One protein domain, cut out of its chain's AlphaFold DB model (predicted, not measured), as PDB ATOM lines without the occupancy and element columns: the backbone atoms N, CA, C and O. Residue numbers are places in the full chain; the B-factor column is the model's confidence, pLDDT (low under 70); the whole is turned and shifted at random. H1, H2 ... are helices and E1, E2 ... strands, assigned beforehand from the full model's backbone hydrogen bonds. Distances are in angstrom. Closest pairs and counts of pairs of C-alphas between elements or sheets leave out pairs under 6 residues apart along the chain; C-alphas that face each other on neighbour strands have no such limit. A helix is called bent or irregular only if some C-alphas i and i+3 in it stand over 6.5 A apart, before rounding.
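Overview. This is residues 66 to 194 of the 264 residues of the protein "RNA-dependent RNA polymerase" of Thanatephorus cucumeris (strain AG1-IB / isolate 7/3/14) (UniProt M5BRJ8). A helical hairpin, H2 and H3, forms the core, with a small two-stranded ribbon, E1 and E2, near residues 131 to 136 of H3; from one end the long helix H6 sticks out as an arm, and H1 lies toward the other end. The 129 printed residues hold six named helices and two named strands, in the order E1 H1 H2 H3 H4 E2 H5 H6; the sheet E1 - E2 is antiparallel and the class is mostly helix. The whole is extended, with a radius of gyration of the C-alphas of 22.5 A and spans of 80 by 38 by 26 A.

Along the chain. Strand E1 is residues 73 to 75, beginning at C-alpha 73 (-51.782, -19.394, -5.992), and E2 is residues 143 to 145. H2 is residues 104 to 118, 20.6 A long; H3 is 123 to 136, 20.3 A; H4 is 138 to 141; H5 is 147 to 157, 15.3 A. H1, residues 88 to 99, 17.7 A, is irregular: C-alphas 95 and 98 are 7.1 A apart. H6, residues 170 to 192, 32.8 A, ends at C-alpha 192 (-21.906, 34.464, -3.162).

Arrangement. Across E1 and E2, N 74 and O 144 are 2.8 A apart, within hydrogen-bond range. The closest C-alphas of H3 and E2, Cys 135 and Leu 143, are 7.4 A apart. H2 and H3 touch as a hairpin at a shallow tilt of 15 degrees, opposite ways; their closest C-alphas, Tyr 107 and Phe 132, are 5.1 A apart. With residues 110 to 114 alone, H2 only just touches H5, with 3 pairs of C-alphas within 8 A, the closest Trp 110 and Trp 157 at 5.6 A. H1 and H4 are close but not clearly touching, Pro 98 to Val 139 at 7.0 A between C-alphas. H6 touches no helix. Every O i to N i+4 pair is within hydrogen-bond range in H2, H3, H5 and H6, against 6 of 8 in H1; H4 is too short for such a pair.

Size, cuts and confidence. The C-alphas of Pro 84 and Pro 194, the two farthest apart, are 80.3 A apart. Residues 84 to 89 and 170 to 194 stand free. The printed part has no cut; the links E1 to H1 and H5 to H6 are long. Residue 194 is under 70 in pLDDT.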
ATOM      1  N   GLU A  66     -35.031 -18.134  -2.345       81.19
ATOM      2  CA  GLU A  66     -36.003 -18.948  -3.076       81.19
ATOM      3  C   GLU A  66     -36.919 -19.662  -2.085       81.19
ATOM      4  O   GLU A  66     -36.500 -20.549  -1.340       81.19
ATOM      5  N   VAL A  67     -38.184 -19.247  -2.059       86.25
ATOM      6  CA  VAL A  67     -39.221 -19.855  -1.222       86.25
ATOM      7  C   VAL A  67     -40.357 -20.300  -2.121       86.25
ATOM      8  O   VAL A  67     -40.876 -19.509  -2.909       86.25
ATOM      9  N   ASP A  68     -40.776 -21.556  -1.970       88.38
ATOM     10  CA  ASP A  68     -41.941 -22.064  -2.683       88.38
ATOM     11  C   ASP A  68     -43.215 -21.378  -2.174       88.38
ATOM     12  O   ASP A  68     -43.658 -21.559  -1.035       88.38
ATOM     13  N   VAL A  69     -43.802 -20.564  -3.047       90.69
ATOM     14  CA  VAL A  69     -45.067 -19.867  -2.811       90.69
ATOM     15  C   VAL A  69     -46.211 -20.441  -3.641       90.69
ATOM     16  O   VAL A  69     -47.323 -19.931  -3.538       90.69
ATOM     17  N   SER A  70     -45.991 -21.519  -4.402       87.75
ATOM     18  CA  SER A  70     -46.981 -22.107  -5.320       87.75
ATOM     19  C   SER A  70     -48.326 -22.396  -4.646       87.75
ATOM     20  O   SER A  70     -49.377 -22.079  -5.199       87.75
ATOM     21  N   GLY A  71     -48.306 -22.873  -3.396       89.44
ATOM     22  CA  GLY A  71     -49.508 -23.139  -2.597       89.44
ATOM     23  C   GLY A  71     -50.354 -21.907  -2.233       89.44
ATOM     24  O   GLY A  71     -51.443 -22.060  -1.684       89.44
ATOM     25  N   HIS A  72     -49.882 -20.691  -2.519       90.25
ATOM     26  CA  HIS A  72     -50.631 -19.442  -2.329       90.25
ATOM     27  C   HIS A  72     -51.393 -19.009  -3.587       90.25
ATOM     28  O   HIS A  72     -52.175 -18.054  -3.531       90.25
ATOM     29  N   PHE A  73     -51.176 -19.696  -4.707       91.50
ATOM     30  CA  PHE A  73     -51.782 -19.394  -5.992       91.50
ATOM     31  C   PHE A  73     -52.753 -20.492  -6.408       91.50
ATOM     32  O   PHE A  73     -52.631 -21.661  -6.044       91.50
ATOM     33  N   VAL A  74     -53.730 -20.094  -7.208       89.50
ATOM     34  CA  VAL A  74     -54.586 -20.983  -7.973       89.50
ATOM     35  C   VAL A  74     -54.342 -20.713  -9.450       89.50
ATOM     36  O   VAL A  74     -54.305 -19.564  -9.895       89.50
ATOM     37  N   SER A  75     -54.148 -21.788 -10.204       83.44
ATOM     38  CA  SER A  75     -54.026 -21.761 -11.656       83.44
ATOM     39  C   SER A  75     -55.253 -22.452 -12.231       83.44
ATOM     40  O   SER A  75     -55.548 -23.586 -11.853       83.44
ATOM     41  N   ASN A  76     -55.981 -21.779 -13.117       73.31
ATOM     42  CA  ASN A  76     -57.026 -22.423 -13.914       73.31
ATOM     43  C   ASN A  76     -56.957 -21.988 -15.390       73.31
ATOM     44  O   ASN A  76     -57.913 -21.396 -15.900       73.31
ATOM     45  N   PRO A  77     -55.816 -22.201 -16.072       75.62
ATOM     46  CA  PRO A  77     -55.677 -21.854 -17.474       75.62
ATOM     47  C   PRO A  77     -56.486 -22.847 -18.310       75.62
ATOM     48  O   PRO A  77     -56.230 -24.049 -18.278       75.62
ATOM     49  N   LYS A  78     -57.458 -22.344 -19.075       79.81
ATOM     50  CA  LYS A  78     -58.119 -23.130 -20.122       79.81
ATOM     51  C   LYS A  78     -57.276 -23.069 -21.386       79.81
ATOM     52  O   LYS A  78     -56.862 -21.981 -21.795       79.81
ATOM     53  N   ARG A  79     -57.047 -24.208 -22.033       83.81
ATOM     54  CA  ARG A  79     -56.402 -24.215 -23.351       83.81
ATOM     55  C   ARG A  79     -57.403 -23.750 -24.401       83.81
ATOM     56  O   ARG A  79     -58.589 -24.033 -24.295       83.81
ATOM     57  N   MET A  80     -56.928 -23.083 -25.451       83.50
ATOM     58  CA  MET A  80     -57.810 -22.590 -26.518       83.50
ATOM     59  C   MET A  80     -58.623 -23.720 -27.175       83.50
ATOM     60  O   MET A  80     -59.780 -23.525 -27.522       83.50
ATOM     61  N   GLU A  81     -58.037 -24.914 -27.292       87.81
ATOM     62  CA  GLU A  81     -58.697 -26.116 -27.827       87.81
ATOM     63  C   GLU A  81     -59.831 -26.656 -26.938       87.81
ATOM     64  O   GLU A  81     -60.714 -27.358 -27.423       87.81
ATOM     65  N   GLU A  82     -59.821 -26.322 -25.646       86.38
ATOM     66  CA  GLU A  82     -60.825 -26.748 -24.666       86.38
ATOM     67  C   GLU A  82     -62.000 -25.766 -24.584       86.38
ATOM     68  O   GLU A  82     -63.027 -26.085 -23.984       86.38
ATOM     69  N   ILE A  83     -61.855 -24.567 -25.160       85.00
ATOM     70  CA  ILE A  83     -62.906 -23.553 -25.187       85.00
ATOM     71  C   ILE A  83     -63.859 -23.899 -26.340       85.00
ATOM     72  O   ILE A  83     -63.439 -23.896 -27.500       85.00
ATOM     73  N   PRO A  84     -65.143 -24.194 -26.060       88.19
ATOM     74  CA  PRO A  84     -66.119 -24.440 -27.112       88.19
ATOM     75  C   PRO A  84     -66.193 -23.247 -28.080       88.19
ATOM     76  O   PRO A  84     -66.151 -22.108 -27.614       88.19
ATOM     77  N   PRO A  85     -66.380 -23.464 -29.396       83.94
ATOM     78  CA  PRO A  85     -66.449 -22.374 -30.378       83.94
ATOM     79  C   PRO A  85     -67.515 -21.313 -30.069       83.94
ATOM     80  O   PRO A  85     -67.360 -20.156 -30.445       83.94
ATOM     81  N   ASP A  86     -68.574 -21.707 -29.357       87.56
ATOM     82  CA  ASP A  86     -69.687 -20.837 -28.974       87.56
ATOM     83  C   ASP A  86     -69.461 -20.105 -27.630       87.56
ATOM     84  O   ASP A  86     -70.256 -19.240 -27.250       87.56
ATOM     85  N   ASP A  87     -68.388 -20.418 -26.891       85.06
ATOM     86  CA  ASP A  87     -68.058 -19.795 -25.601       85.06
ATOM     87  C   ASP A  87     -67.185 -18.542 -25.773       85.06
ATOM     88  O   ASP A  87     -66.034 -18.454 -25.337       85.06
ATOM     89  N   PHE A  88     -67.780 -17.517 -26.382       85.44
ATOM     90  CA  PHE A  88     -67.153 -16.204 -26.546       85.44
ATOM     91  C   PHE A  88     -66.828 -15.513 -25.211       85.44
ATOM     92  O   PHE A  88     -65.983 -14.620 -25.178       85.44
ATOM     93  N   ARG A  89     -67.484 -15.911 -24.109       87.31
ATOM     94  CA  ARG A  89     -67.262 -15.319 -22.781       87.31
ATOM     95  C   ARG A  89     -65.878 -15.649 -22.247       87.31
ATOM     96  O   ARG A  89     -65.187 -14.727 -21.844       87.31
ATOM     97  N   SER A  90     -65.441 -16.909 -22.320       85.12
ATOM     98  CA  SER A  90     -64.097 -17.293 -21.855       85.12
ATOM     99  C   SER A  90     -62.986 -16.512 -22.578       85.12
ATOM    100  O   SER A  90     -62.006 -16.104 -21.958       85.12
ATOM    101  N   VAL A  91     -63.154 -16.263 -23.882       85.38
ATOM    102  CA  VAL A  91     -62.210 -15.462 -24.681       85.38
ATOM    103  C   VAL A  91     -62.275 -13.986 -24.285       85.38
ATOM    104  O   VAL A  91     -61.238 -13.352 -24.100       85.38
ATOM    105  N   LEU A  92     -63.481 -13.434 -24.123       88.50
ATOM    106  CA  LEU A  92     -63.671 -12.050 -23.695       88.50
ATOM    107  C   LEU A  92     -63.081 -11.803 -22.299       88.50
ATOM    108  O   LEU A  92     -62.377 -10.816 -22.112       88.50
ATOM    109  N   ASP A  93     -63.308 -12.706 -21.347       85.88
ATOM    110  CA  ASP A  93     -62.767 -12.615 -19.989       85.88
ATOM    111  C   ASP A  93     -61.232 -12.614 -20.005       85.88
ATOM    112  O   ASP A  93     -60.613 -11.810 -19.311       85.88
ATOM    113  N   ALA A  94     -60.605 -13.444 -20.848       83.25
ATOM    114  CA  ALA A  94     -59.152 -13.448 -21.022       83.25
ATOM    115  C   ALA A  94     -58.625 -12.127 -21.615       83.25
ATOM    116  O   ALA A  94     -57.610 -11.607 -21.155       83.25
ATOM    117  N   LEU A  95     -59.328 -11.549 -22.597       85.31
ATOM    118  CA  LEU A  95     -58.969 -10.254 -23.196       85.31
ATOM    119  C   LEU A  95     -59.162  -9.077 -22.229       85.31
ATOM    120  O   LEU A  95     -58.426  -8.095 -22.306       85.31
ATOM    121  N   LEU A  96     -60.144  -9.163 -21.329       88.12
ATOM    122  CA  LEU A  96     -60.432  -8.133 -20.328       88.12
ATOM    123  C   LEU A  96     -59.618  -8.304 -19.037       88.12
ATOM    124  O   LEU A  96     -59.521  -7.350 -18.266       88.12
ATOM    125  N   ALA A  97     -59.002  -9.465 -18.799       81.88
ATOM    126  CA  ALA A  97     -58.221  -9.743 -17.593       81.88
ATOM    127  C   ALA A  97     -57.148  -8.679 -17.267       81.88
ATOM    128  O   ALA A  97     -57.041  -8.314 -16.096       81.88
ATOM    129  N   PRO A  98     -56.410  -8.096 -18.240       82.50
ATOM    130  CA  PRO A  98     -55.440  -7.032 -17.957       82.50
ATOM    131  C   PRO A  98     -56.053  -5.725 -17.431       82.50
ATOM    132  O   PRO A  98     -55.340  -4.913 -16.848       82.50
ATOM    133  N   LEU A  99     -57.357  -5.500 -17.635       85.50
ATOM    134  CA  LEU A  99     -58.070  -4.332 -17.103       85.50
ATOM    135  C   LEU A  99     -58.481  -4.520 -15.637       85.50
ATOM    136  O   LEU A  99     -58.854  -3.551 -14.971       85.50
ATOM    137  N   MET A 100     -58.437  -5.752 -15.129       81.44
ATOM    138  CA  MET A 100     -58.788  -6.046 -13.746       81.44
ATOM    139  C   MET A 100     -57.664  -5.606 -12.797       81.44
ATOM    140  O   MET A 100     -56.486  -5.698 -13.150       81.44
ATOM    141  N   PRO A 101     -57.989  -5.152 -11.569       78.44
ATOM    142  CA  PRO A 101     -56.980  -4.715 -10.609       78.44
ATOM    143  C   PRO A 101     -55.960  -5.819 -10.322       78.44
ATOM    144  O   PRO A 101     -56.299  -6.879  -9.783       78.44
ATOM    145  N   SER A 102     -54.697  -5.560 -10.654       81.00
ATOM    146  CA  SER A 102     -53.617  -6.502 -10.394       81.00
ATOM    147  C   SER A 102     -53.154  -6.412  -8.939       81.00
ATOM    148  O   SER A 102     -53.104  -5.346  -8.326       81.00
ATOM    149  N   GLN A 103     -52.781  -7.559  -8.377       86.00
ATOM    150  CA  GLN A 103     -52.256  -7.641  -7.009       86.00
ATOM    151  C   GLN A 103     -50.751  -7.319  -6.941       86.00
ATOM    152  O   GLN A 103     -50.177  -7.266  -5.854       86.00
ATOM    153  N   VAL A 104     -50.118  -7.060  -8.092       89.38
ATOM    154  CA  VAL A 104     -48.681  -6.780  -8.234       89.38
ATOM    155  C   VAL A 104     -48.273  -5.579  -7.384       89.38
ATOM    156  O   VAL A 104     -47.387  -5.687  -6.540       89.38
ATOM    157  N   GLY A 105     -48.963  -4.444  -7.542       89.88
ATOM    158  CA  GLY A 105     -48.644  -3.232  -6.781       89.88
ATOM    159  C   GLY A 105     -48.859  -3.401  -5.274       89.88
ATOM    160  O   GLY A 105     -48.095  -2.868  -4.472       89.88
ATOM    161  N   MET A 106     -49.861  -4.192  -4.880       92.31
ATOM    162  CA  MET A 106     -50.156  -4.466  -3.473       92.31
ATOM    163  C   MET A 106     -49.035  -5.273  -2.820       92.31
ATOM    164  O   MET A 106     -48.496  -4.844  -1.800       92.31
ATOM    165  N   TYR A 107     -48.620  -6.386  -3.432       94.44
ATOM    166  CA  TYR A 107     -47.525  -7.202  -2.904       94.44
ATOM    167  C   TYR A 107     -46.169  -6.500  -2.979       94.44
ATOM    168  O   TYR A 107     -45.365  -6.675  -2.066       94.44
ATOM    169  N   GLY A 108     -45.935  -5.652  -3.984       93.94
ATOM    170  CA  GLY A 108     -44.748  -4.798  -4.031       93.94
ATOM    171  C   GLY A 108     -44.680  -3.857  -2.824       93.94
ATOM    172  O   GLY A 108     -43.677  -3.824  -2.108       93.94
ATOM    173  N   ASN A 109     -45.782  -3.164  -2.522       93.00
ATOM    174  CA  ASN A 109     -45.865  -2.287  -1.353       93.00
ATOM    175  C   ASN A 109     -45.730  -3.062  -0.035       93.00
ATOM    176  O   ASN A 109     -45.009  -2.627   0.862       93.00
ATOM    177  N   TRP A 110     -46.388  -4.215   0.095       94.62
ATOM    178  CA  TRP A 110     -46.297  -5.034   1.306       94.62
ATOM    179  C   TRP A 110     -44.898  -5.610   1.515       94.62
ATOM    180  O   TRP A 110     -44.423  -5.615   2.648       94.62
ATOM    181  N   HIS A 111     -44.206  -6.021   0.451       94.25
ATOM    182  CA  HIS A 111     -42.814  -6.459   0.526       94.25
ATOM    183  C   HIS A 111     -41.893  -5.332   1.013       94.25
ATOM    184  O   HIS A 111     -41.107  -5.547   1.934       94.25
ATOM    185  N   VAL A 112     -42.029  -4.115   0.472       91.44
ATOM    186  CA  VAL A 112     -41.245  -2.948   0.920       91.44
ATOM    187  C   VAL A 112     -41.524  -2.622   2.387       91.44
ATOM    188  O   VAL A 112     -40.597  -2.369   3.156       91.44
ATOM    189  N   THR A 113     -42.789  -2.650   2.802       91.75
ATOM    190  CA  THR A 113     -43.175  -2.430   4.201       91.75
ATOM    191  C   THR A 113     -42.593  -3.503   5.120       91.75
ATOM    192  O   THR A 113     -41.996  -3.175   6.147       91.75
ATOM    193  N   ALA A 114     -42.696  -4.778   4.745       92.69
ATOM    194  CA  ALA A 114     -42.111  -5.879   5.500       92.69
ATOM    195  C   ALA A 114     -40.587  -5.749   5.603       92.69
ATOM    196  O   ALA A 114     -40.035  -5.900   6.691       92.69
ATOM    197  N   ALA A 115     -39.914  -5.361   4.518       92.50
ATOM    198  CA  ALA A 115     -38.478  -5.112   4.513       92.50
ATOM    199  C   ALA A 115     -38.081  -4.000   5.494       92.50
ATOM    200  O   ALA A 115     -37.115  -4.163   6.240       92.50
ATOM    201  N   LYS A 116     -38.852  -2.906   5.556       89.62
ATOM    202  CA  LYS A 116     -38.620  -1.814   6.513       89.62
ATOM    203  C   LYS A 116     -38.814  -2.254   7.961       89.62
ATOM    204  O   LYS A 116     -38.005  -1.902   8.807       89.62
ATOM    205  N   VAL A 117     -39.857  -3.023   8.269       89.50
ATOM    206  CA  VAL A 117     -40.188  -3.390   9.660       89.50
ATOM    207  C   VAL A 117     -39.367  -4.576  10.159       89.50
ATOM    208  O   VAL A 117     -38.845  -4.575  11.274       89.50
ATOM    209  N   LEU A 118     -39.275  -5.625   9.349       91.50
ATOM    210  CA  LEU A 118     -38.710  -6.912   9.743       91.50
ATOM    211  C   LEU A 118     -37.251  -7.069   9.313       91.50
ATOM    212  O   LEU A 118     -36.500  -7.744  10.025       91.50
ATOM    213  N   GLY A 119     -36.843  -6.394   8.235       91.06
ATOM    214  CA  GLY A 119     -35.552  -6.550   7.564       91.06
ATOM    215  C   GLY A 119     -35.669  -7.372   6.276       91.06
ATOM    216  O   GLY A 119     -36.665  -8.067   6.062       91.06
ATOM    217  N   LEU A 120     -34.643  -7.297   5.421       89.56
ATOM    218  CA  LEU A 120     -34.595  -8.004   4.131       89.56
ATOM    219  C   LEU A 120     -34.468  -9.526   4.286       89.56
ATOM    220  O   LEU A 120     -35.098 -10.263   3.537       89.56
ATOM    221  N   ASP A 121     -33.729  -9.984   5.298       90.06
ATOM    222  CA  ASP A 121     -33.456 -11.412   5.529       90.06
ATOM    223  C   ASP A 121     -34.594 -12.143   6.257       90.06
ATOM    224  O   ASP A 121     -34.507 -13.338   6.540       90.06
ATOM    225  N   ASN A 122     -35.665 -11.432   6.625       93.00
ATOM    226  CA  ASN A 122     -36.772 -12.047   7.340       93.00
ATOM    227  C   ASN A 122     -37.565 -12.982   6.404       93.00
ATOM    228  O   ASN A 122     -37.908 -12.566   5.293       93.00
ATOM    229  N   PRO A 123     -37.937 -14.200   6.846       93.38
ATOM    230  CA  PRO A 123     -38.651 -15.160   6.005       93.38
ATOM    231  C   PRO A 123     -39.979 -14.623   5.454       93.38
ATOM    232  O   PRO A 123     -40.331 -14.948   4.323       93.38
ATOM    233  N   GLU A 124     -40.699 -13.768   6.188       92.88
ATOM    234  CA  GLU A 124     -41.924 -13.140   5.669       92.88
ATOM    235  C   GLU A 124     -41.625 -12.114   4.574       92.88
ATOM    236  O   GLU A 124     -42.322 -12.079   3.561       92.88
ATOM    237  N   THR A 125     -40.568 -11.313   4.730       94.00
ATOM    238  CA  THR A 125     -40.125 -10.370   3.694       94.00
ATOM    239  C   THR A 125     -39.748 -11.118   2.416       94.00
ATOM    240  O   THR A 125     -40.209 -10.750   1.334       94.00
ATOM    241  N   VAL A 126     -38.972 -12.200   2.543       93.69
ATOM    242  CA  VAL A 126     -38.575 -13.066   1.423       93.69
ATOM    243  C   VAL A 126     -39.798 -13.718   0.773       93.69
ATOM    244  O   VAL A 126     -39.931 -13.690  -0.451       93.69
ATOM    245  N   ARG A 127     -40.743 -14.243   1.565       95.12
ATOM    246  CA  ARG A 127     -41.997 -14.820   1.056       95.12
ATOM    247  C   ARG A 127     -42.799 -13.797   0.253       95.12
ATOM    248  O   ARG A 127     -43.231 -14.107  -0.852       95.12
ATOM    249  N   LEU A 128     -42.991 -12.584   0.776       95.00
ATOM    250  CA  LEU A 128     -43.708 -11.512   0.072       95.00
ATOM    251  C   LEU A 128     -42.993 -11.083  -1.214       95.00
ATOM    252  O   LEU A 128     -43.664 -10.772  -2.195       95.00
ATOM    253  N   GLY A 129     -41.658 -11.117  -1.231       93.62
ATOM    254  CA  GLY A 129     -40.863 -10.885  -2.438       93.62
ATOM    255  C   GLY A 129     -41.133 -11.934  -3.518       93.62
ATOM    256  O   GLY A 129     -41.434 -11.575  -4.652       93.62
ATOM    257  N   ASN A 130     -41.133 -13.223  -3.157       92.62
ATOM    258  CA  ASN A 130     -41.464 -14.315  -4.086       92.62
ATOM    259  C   ASN A 130     -42.930 -14.279  -4.547       92.62
ATOM    260  O   ASN A 130     -43.240 -14.571  -5.701       92.62
ATOM    261  N   MET A 131     -43.852 -13.892  -3.660       93.50
ATOM    262  CA  MET A 131     -45.247 -13.638  -4.034       93.50
ATOM    263  C   MET A 131     -45.334 -12.522  -5.080       93.50
ATOM    264  O   MET A 131     -46.025 -12.683  -6.082       93.50
ATOM    265  N   PHE A 132     -44.627 -11.409  -4.866       93.44
ATOM    266  CA  PHE A 132     -44.593 -10.275  -5.786       93.44
ATOM    267  C   PHE A 132     -44.051 -10.668  -7.167       93.44
ATOM    268  O   PHE A 132     -44.712 -10.384  -8.165       93.44
ATOM    269  N   THR A 133     -42.913 -11.366  -7.233       90.94
ATOM    270  CA  THR A 133     -42.328 -11.807  -8.512       90.94
ATOM    271  C   THR A 133     -43.244 -12.778  -9.250       90.94
ATOM    272  O   THR A 133     -43.504 -12.592 -10.433       90.94
ATOM    273  N   THR A 134     -43.847 -13.738  -8.545       90.56
ATOM    274  CA  THR A 134     -44.820 -14.670  -9.145       90.56
ATOM    275  C   THR A 134     -46.060 -13.937  -9.680       90.56
ATOM    276  O   THR A 134     -46.641 -14.342 -10.684       90.56
ATOM    277  N   CYS A 135     -46.467 -12.825  -9.054       89.75
ATOM    278  CA  CYS A 135     -47.590 -12.015  -9.536       89.75
ATOM    279  C   CYS A 135     -47.292 -11.265 -10.838       89.75
ATOM    280  O   CYS A 135     -48.231 -11.045 -11.604       89.75
ATOM    281  N   LEU A 136     -46.038 -10.872 -11.097       89.00
ATOM    282  CA  LEU A 136     -45.648 -10.254 -12.377       89.00
ATOM    283  C   LEU A 136     -45.972 -11.195 -13.543       89.00
ATOM    284  O   LEU A 136     -46.505 -10.781 -14.569       89.00
ATOM    285  N   ASP A 137     -45.773 -12.485 -13.298       84.88
ATOM    286  CA  ASP A 137     -46.037 -13.564 -14.235       84.88
ATOM    287  C   ASP A 137     -47.500 -14.032 -14.243       84.88
ATOM    288  O   ASP A 137     -47.878 -14.896 -15.038       84.88
ATOM    289  N   GLY A 138     -48.366 -13.465 -13.401       84.06
ATOM    290  CA  GLY A 138     -49.765 -13.880 -13.292       84.06
ATOM    291  C   GLY A 138     -50.538 -13.719 -14.603       84.06
ATOM    292  O   GLY A 138     -51.278 -14.618 -14.995       84.06
ATOM    293  N   VAL A 139     -50.307 -12.622 -15.335       81.19
ATOM    294  CA  VAL A 139     -51.006 -12.339 -16.605       81.19
ATOM    295  C   VAL A 139     -50.637 -13.354 -17.693       81.19
ATOM    296  O   VAL A 139     -51.510 -13.768 -18.452       81.19
ATOM    297  N   LYS A 140     -49.372 -13.797 -17.752       82.44
ATOM    298  CA  LYS A 140     -48.904 -14.768 -18.761       82.44
ATOM    299  C   LYS A 140     -49.248 -16.216 -18.398       82.44
ATOM    300  O   LYS A 140     -49.476 -17.035 -19.280       82.44
ATOM    301  N   THR A 141     -49.282 -16.535 -17.103       83.25
ATOM    302  CA  THR A 141     -49.478 -17.910 -16.605       83.25
ATOM    303  C   THR A 141     -50.919 -18.226 -16.200       83.25
ATOM    304  O   THR A 141     -51.253 -19.392 -15.993       83.25
ATOM    305  N   GLY A 142     -51.776 -17.213 -16.049       83.00
ATOM    306  CA  GLY A 142     -53.116 -17.366 -15.476       83.00
ATOM    307  C   GLY A 142     -53.111 -17.646 -13.967       83.00
ATOM    308  O   GLY A 142     -54.126 -18.086 -13.421       83.00
ATOM    309  N   LEU A 143     -51.983 -17.430 -13.281       87.69
ATOM    310  CA  LEU A 143     -51.886 -17.581 -11.831       87.69
ATOM    311  C   LEU A 143     -52.585 -16.423 -11.121       87.69
ATOM    312  O   LEU A 143     -52.277 -15.253 -11.336       87.69
ATOM    313  N   THR A 144     -53.504 -16.765 -10.219       87.62
ATOM    314  CA  THR A 144     -54.190 -15.804  -9.351       87.62
ATOM    315  C   THR A 144     -53.948 -16.163  -7.893       87.62
ATOM    316  O   THR A 144     -53.907 -17.333  -7.527       87.62
ATOM    317  N   ILE A 145     -53.792 -15.164  -7.030       90.75
ATOM    318  CA  ILE A 145     -53.596 -15.386  -5.595       90.75
ATOM    319  C   ILE A 145     -54.886 -15.917  -4.969       90.75
ATOM    320  O   ILE A 145     -55.976 -15.408  -5.237       90.75
ATOM    321  N   LEU A 146     -54.765 -16.893  -4.071       92.19
ATOM    322  CA  LEU A 146     -55.899 -17.388  -3.300       92.19
ATOM    323  C   LEU A 146     -56.512 -16.261  -2.439       92.19
ATOM    324  O   LEU A 146     -55.786 -15.614  -1.674       92.19
ATOM    325  N   PRO A 147     -57.846 -16.060  -2.460       90.94
ATOM    326  CA  PRO A 147     -58.499 -14.981  -1.712       90.94
ATOM    327  C   PRO A 147     -58.185 -14.978  -0.209       90.94
ATOM    328  O   PRO A 147     -58.036 -13.920   0.401       90.94
ATOM    329  N   GLN A 148     -58.027 -16.162   0.389       93.25
ATOM    330  CA  GLN A 148     -57.655 -16.326   1.797       93.25
ATOM    331  C   GLN A 148     -56.245 -15.802   2.111       93.25
ATOM    332  O   GLN A 148     -56.041 -15.153   3.139       93.25
ATOM    333  N   CYS A 149     -55.284 -16.027   1.211       92.69
ATOM    334  CA  CYS A 149     -53.916 -15.532   1.341       92.69
ATOM    335  C   CYS A 149     -53.893 -14.011   1.199       92.69
ATOM    336  O   CYS A 149     -53.302 -13.325   2.032       92.69
ATOM    337  N   LEU A 150     -54.623 -13.484   0.213       92.25
ATOM    338  CA  LEU A 150     -54.760 -12.047   0.005       92.25
ATOM    339  C   LEU A 150     -55.381 -11.346   1.221       92.25
ATOM    340  O   LEU A 150     -54.882 -10.312   1.660       92.25
ATOM    341  N   GLN A 151     -56.445 -11.910   1.798       92.50
ATOM    342  CA  GLN A 151     -57.095 -11.333   2.975       92.50
ATOM    343  C   GLN A 151     -56.176 -11.341   4.202       92.50
ATOM    344  O   GLN A 151     -56.145 -10.356   4.944       92.50
ATOM    345  N   ARG A 152     -55.429 -12.429   4.422       93.00
ATOM    346  CA  ARG A 152     -54.443 -12.525   5.507       93.00
ATOM    347  C   ARG A 152     -53.368 -11.451   5.362       93.00
ATOM    348  O   ARG A 152     -53.136 -10.696   6.302       93.00
ATOM    349  N   ASP A 153     -52.748 -11.368   4.190       93.88
ATOM    350  CA  ASP A 153     -51.616 -10.472   3.961       93.88
ATOM    351  C   ASP A 153     -52.078  -8.997   3.968       93.88
ATOM    352  O   ASP A 153     -51.419  -8.150   4.568       93.88
ATOM    353  N   SER A 154     -53.284  -8.705   3.466       92.56
ATOM    354  CA  SER A 154     -53.908  -7.378   3.573       92.56
ATOM    355  C   SER A 154     -54.130  -6.942   5.025       92.56
ATOM    356  O   SER A 154     -53.797  -5.815   5.390       92.56
ATOM    357  N   ARG A 155     -54.625  -7.828   5.900       91.50
ATOM    358  CA  ARG A 155     -54.801  -7.499   7.328       91.50
ATOM    359  C   ARG A 155     -53.484  -7.159   8.018       91.50
ATOM    360  O   ARG A 155     -53.474  -6.298   8.891       91.50
ATOM    361  N   ASN A 156     -52.402  -7.822   7.618       89.25
ATOM    362  CA  ASN A 156     -51.094  -7.644   8.235       89.25
ATOM    363  C   ASN A 156     -50.379  -6.378   7.739       89.25
ATOM    364  O   ASN A 156     -49.707  -5.720   8.527       89.25
ATOM    365  N   TRP A 157     -50.523  -6.032   6.455       90.88
ATOM    366  CA  TRP A 157     -49.637  -5.056   5.805       90.88
ATOM    367  C   TRP A 157     -50.324  -3.807   5.256       90.88
ATOM    368  O   TRP A 157     -49.645  -2.819   4.984       90.88
ATOM    369  N   ASN A 158     -51.650  -3.805   5.099       86.56
ATOM    370  CA  ASN A 158     -52.356  -2.672   4.492       86.56
ATOM    371  C   ASN A 158     -52.505  -1.470   5.444       86.56
ATOM    372  O   ASN A 158     -52.594  -0.335   4.994       86.56
ATOM    373  N   ASN A 159     -52.486  -1.708   6.759       79.69
ATOM    374  CA  ASN A 159     -52.624  -0.675   7.795       79.69
ATOM    375  C   ASN A 159     -51.288  -0.373   8.487       79.69
ATOM    376  O   ASN A 159     -51.229  -0.264   9.712       79.69
ATOM    377  N   PHE A 160     -50.201  -0.304   7.719       75.62
ATOM    378  CA  PHE A 160     -48.888  -0.005   8.279       75.62
ATOM    379  C   PHE A 160     -48.870   1.371   8.963       75.62
ATOM    380  O   PHE A 160     -49.237   2.370   8.347       75.62
ATOM    381  N   ASP A 161     -48.419   1.418  10.222       75.62
ATOM    382  CA  ASP A 161     -48.209   2.669  10.952       75.62
ATOM    383  C   ASP A 161     -46.840   3.269  10.568       75.62
ATOM    384  O   ASP A 161     -45.807   2.682  10.905       75.62
ATOM    385  N   PRO A 162     -46.797   4.451   9.919       73.62
ATOM    386  CA  PRO A 162     -45.551   5.112   9.519       73.62
ATOM    387  C   PRO A 162     -44.612   5.455  10.681       73.62
ATOM    388  O   PRO A 162     -43.465   5.824  10.443       73.62
ATOM    389  N   ARG A 163     -45.087   5.384  11.930       76.56
ATOM    390  CA  ARG A 163     -44.288   5.663  13.132       76.56
ATOM    391  C   ARG A 163     -43.361   4.514  13.517       76.56
ATOM    392  O   ARG A 163     -42.507   4.704  14.382       76.56
ATOM    393  N   ILE A 164     -43.546   3.324  12.945       77.94
ATOM    394  CA  ILE A 164     -42.682   2.181  13.237       77.94
ATOM    395  C   ILE A 164     -41.291   2.474  12.655       77.94
ATOM    396  O   ILE A 164     -41.183   2.699  11.447       77.94
ATOM    397  N   PRO A 165     -40.226   2.472  13.481       75.31
ATOM    398  CA  PRO A 165     -38.883   2.775  13.008       75.31
ATOM    399  C   PRO A 165     -38.424   1.733  11.984       75.31
ATOM    400  O   PRO A 165     -38.553   0.525  12.201       75.31
ATOM    401  N   SER A 166     -37.884   2.218  10.867       83.06
ATOM    402  CA  SER A 166     -37.341   1.380   9.802       83.06
ATOM    403  C   SER A 166     -36.048   0.710  10.268       83.06
ATOM    404  O   SER A 166     -35.117   1.371  10.723       83.06
ATOM    405  N   LYS A 167     -35.946  -0.610  10.103       82.88
ATOM    406  CA  LYS A 167     -34.673  -1.340  10.195       82.88
ATOM    407  C   LYS A 167     -33.733  -1.027   9.028       82.88
ATOM    408  O   LYS A 167     -32.552  -1.347   9.101       82.88
ATOM    409  N   LEU A 168     -34.252  -0.433   7.954       82.06
ATOM    410  CA  LEU A 168     -33.500  -0.015   6.772       82.06
ATOM    411  C   LEU A 168     -33.285   1.506   6.806       82.06
ATOM    412  O   LEU A 168     -33.718   2.213   5.895       82.06
ATOM    413  N   SER A 169     -32.640   2.005   7.866       84.38
ATOM    414  CA  SER A 169     -32.441   3.449   8.074       84.38
ATOM    415  C   SER A 169     -31.515   4.087   7.044       84.38
ATOM    416  O   SER A 169     -31.606   5.283   6.817       84.38
ATOM    417  N   VAL A 170     -30.676   3.302   6.357       89.06
ATOM    418  CA  VAL A 170     -29.654   3.802   5.419       89.06
ATOM    419  C   VAL A 170     -30.218   4.817   4.418       89.06
ATOM    420  O   VAL A 170     -29.572   5.816   4.121       89.06
ATOM    421  N   ILE A 171     -31.435   4.601   3.910       85.00
ATOM    422  CA  ILE A 171     -32.072   5.539   2.969       85.00
ATOM    423  C   ILE A 171     -32.464   6.849   3.665       85.00
ATOM    424  O   ILE A 171     -32.317   7.922   3.084       85.00
ATOM    425  N   GLU A 172     -32.997   6.771   4.881       86.00
ATOM    426  CA  GLU A 172     -33.383   7.936   5.683       86.00
ATOM    427  C   GLU A 172     -32.145   8.725   6.130       86.00
ATOM    428  O   GLU A 172     -32.124   9.948   5.992       86.00
ATOM    429  N   ASP A 173     -31.086   8.025   6.536       90.44
ATOM    430  CA  ASP A 173     -29.793   8.591   6.916       90.44
ATOM    431  C   ASP A 173     -29.143   9.328   5.733       90.44
ATOM    432  O   ASP A 173     -28.704  10.472   5.871       90.44
ATOM    433  N   LEU A 174     -29.147   8.720   4.539       93.06
ATOM    434  CA  LEU A 174     -28.640   9.347   3.313       93.06
ATOM    435  C   LEU A 174     -29.460  10.573   2.903       93.06
ATOM    436  O   LEU A 174     -28.882  11.583   2.512       93.06
ATOM    437  N   LYS A 175     -30.794  10.511   2.999       91.00
ATOM    438  CA  LYS A 175     -31.663  11.664   2.709       91.00
ATOM    439  C   LYS A 175     -31.381  12.820   3.657       91.00
ATOM    440  O   LYS A 175     -31.220  13.945   3.202       91.00
ATOM    441  N   HIS A 176     -31.268  12.532   4.949       92.38
ATOM    442  CA  HIS A 176     -30.946  13.541   5.947       92.38
ATOM    443  C   HIS A 176     -29.573  14.179   5.685       92.38
ATOM    444  O   HIS A 176     -29.450  15.402   5.701       92.38
ATOM    445  N   ALA A 177     -28.550  13.372   5.387       94.81
ATOM    446  CA  ALA A 177     -27.223  13.878   5.035       94.81
ATOM    447  C   ALA A 177     -27.246  14.744   3.762       94.81
ATOM    448  O   ALA A 177     -26.617  15.800   3.723       94.81
ATOM    449  N   LEU A 178     -28.007  14.333   2.743       95.75
ATOM    450  CA  LEU A 178     -28.175  15.093   1.507       95.75
ATOM    451  C   LEU A 178     -28.876  16.435   1.753       95.75
ATOM    452  O   LEU A 178     -28.465  17.446   1.189       95.75
ATOM    453  N   ASP A 179     -29.905  16.462   2.599       95.56
ATOM    454  CA  ASP A 179     -30.625  17.689   2.946       95.56
ATOM    455  C   ASP A 179     -29.736  18.685   3.700       95.56
ATOM    456  O   ASP A 179     -29.848  19.892   3.480       95.56
ATOM    457  N   LEU A 180     -28.839  18.200   4.565       96.19
ATOM    458  CA  LEU A 180     -27.834  19.044   5.217       96.19
ATOM    459  C   LEU A 180     -26.858  19.632   4.197       96.19
ATOM    460  O   LEU A 180     -26.721  20.850   4.122       96.19
ATOM    461  N   TYR A 181     -26.263  18.785   3.357       96.12
ATOM    462  CA  TYR A 181     -25.320  19.222   2.326       96.12
ATOM    463  C   TYR A 181     -25.950  20.217   1.342       96.12
ATOM    464  O   TYR A 181     -25.349  21.221   0.957       96.12
ATOM    465  N   ARG A 182     -27.207  19.978   0.957       96.44
ATOM    466  CA  ARG A 182     -27.977  20.896   0.120       96.44
ATOM    467  C   ARG A 182     -28.122  22.271   0.779       96.44
ATOM    468  O   ARG A 182     -27.937  23.268   0.089       96.44
ATOM    469  N   LYS A 183     -28.452  22.333   2.074       96.00
ATOM    470  CA  LYS A 183     -28.566  23.608   2.804       96.00
ATOM    471  C   LYS A 183     -27.239  24.356   2.841       96.00
ATOM    472  O   LYS A 183     -27.229  25.546   2.559       96.00
ATOM    473  N   GLU A 184     -26.140  23.654   3.103       95.56
ATOM    474  CA  GLU A 184     -24.793  24.241   3.065       95.56
ATOM    475  C   GLU A 184     -24.509  24.869   1.690       95.56
ATOM    476  O   GLU A 184     -24.109  26.028   1.601       95.56
ATOM    477  N   CYS A 185     -24.828  24.156   0.605       93.62
ATOM    478  CA  CYS A 185     -24.661  24.673  -0.754       93.62
ATOM    479  C   CYS A 185     -25.570  25.881  -1.047       93.62
ATOM    480  O   CYS A 185     -25.157  26.822  -1.724       93.62
ATOM    481  N   GLU A 186     -26.819  25.871  -0.571       93.31
ATOM    482  CA  GLU A 186     -27.756  26.996  -0.713       93.31
ATOM    483  C   GLU A 186     -27.269  28.243   0.046       93.31
ATOM    484  O   GLU A 186     -27.386  29.363  -0.465       93.31
ATOM    485  N   GLU A 187     -26.696  28.060   1.235       91.81
ATOM    486  CA  GLU A 187     -26.111  29.125   2.053       91.81
ATOM    487  C   GLU A 187     -24.859  29.716   1.397       91.81
ATOM    488  O   GLU A 187     -24.777  30.939   1.249       91.81
ATOM    489  N   GLU A 188     -23.935  28.879   0.913       90.25
ATOM    490  CA  GLU A 188     -22.762  29.324   0.146       90.25
ATOM    491  C   GLU A 188     -23.176  30.092  -1.111       90.25
ATOM    492  O   GLU A 188     -22.703  31.204  -1.358       90.25
ATOM    493  N   MET A 189     -24.120  29.552  -1.886       87.62
ATOM    494  CA  MET A 189     -24.632  30.215  -3.085       87.62
ATOM    495  C   MET A 189     -25.291  31.556  -2.763       87.62
ATOM    496  O   MET A 189     -25.140  32.510  -3.527       87.62
ATOM    497  N   THR A 190     -26.019  31.651  -1.651       87.12
ATOM    498  CA  THR A 190     -26.640  32.905  -1.202       87.12
ATOM    499  C   THR A 190     -25.589  33.916  -0.755       87.12
ATOM    500  O   THR A 190     -25.689  35.085  -1.125       87.12
ATOM    501  N   ALA A 191     -24.555  33.481  -0.031       84.50
ATOM    502  CA  ALA A 191     -23.434  34.328   0.374       84.50
ATOM    503  C   ALA A 191     -22.636  34.859  -0.830       84.50
ATOM    504  O   ALA A 191     -22.136  35.983  -0.797       84.50
ATOM    505  N   LEU A 192     -22.550  34.074  -1.909       82.50
ATOM    506  CA  LEU A 192     -21.906  34.464  -3.162       82.50
ATOM    507  C   LEU A 192     -22.753  35.399  -4.028       82.50
ATOM    508  O   LEU A 192     -22.200  36.001  -4.951       82.50
ATOM    509  N   ARG A 193     -24.065  35.548  -3.780       74.25
ATOM    510  CA  ARG A 193     -24.883  36.488  -4.556       74.25
ATOM    511  C   ARG A 193     -24.386  37.907  -4.276       74.25
ATOM    512  O   ARG A 193     -24.567  38.398  -3.160       74.25
ATOM    513  N   PRO A 194     -23.817  38.616  -5.269       64.50
ATOM    514  CA  PRO A 194     -23.617  40.038  -5.105       64.50
ATOM    515  C   PRO A 194     -25.014  40.637  -4.953       64.50
ATOM    516  O   PRO A 194     -25.864  40.466  -5.831       64.50
TER     517      PRO A 194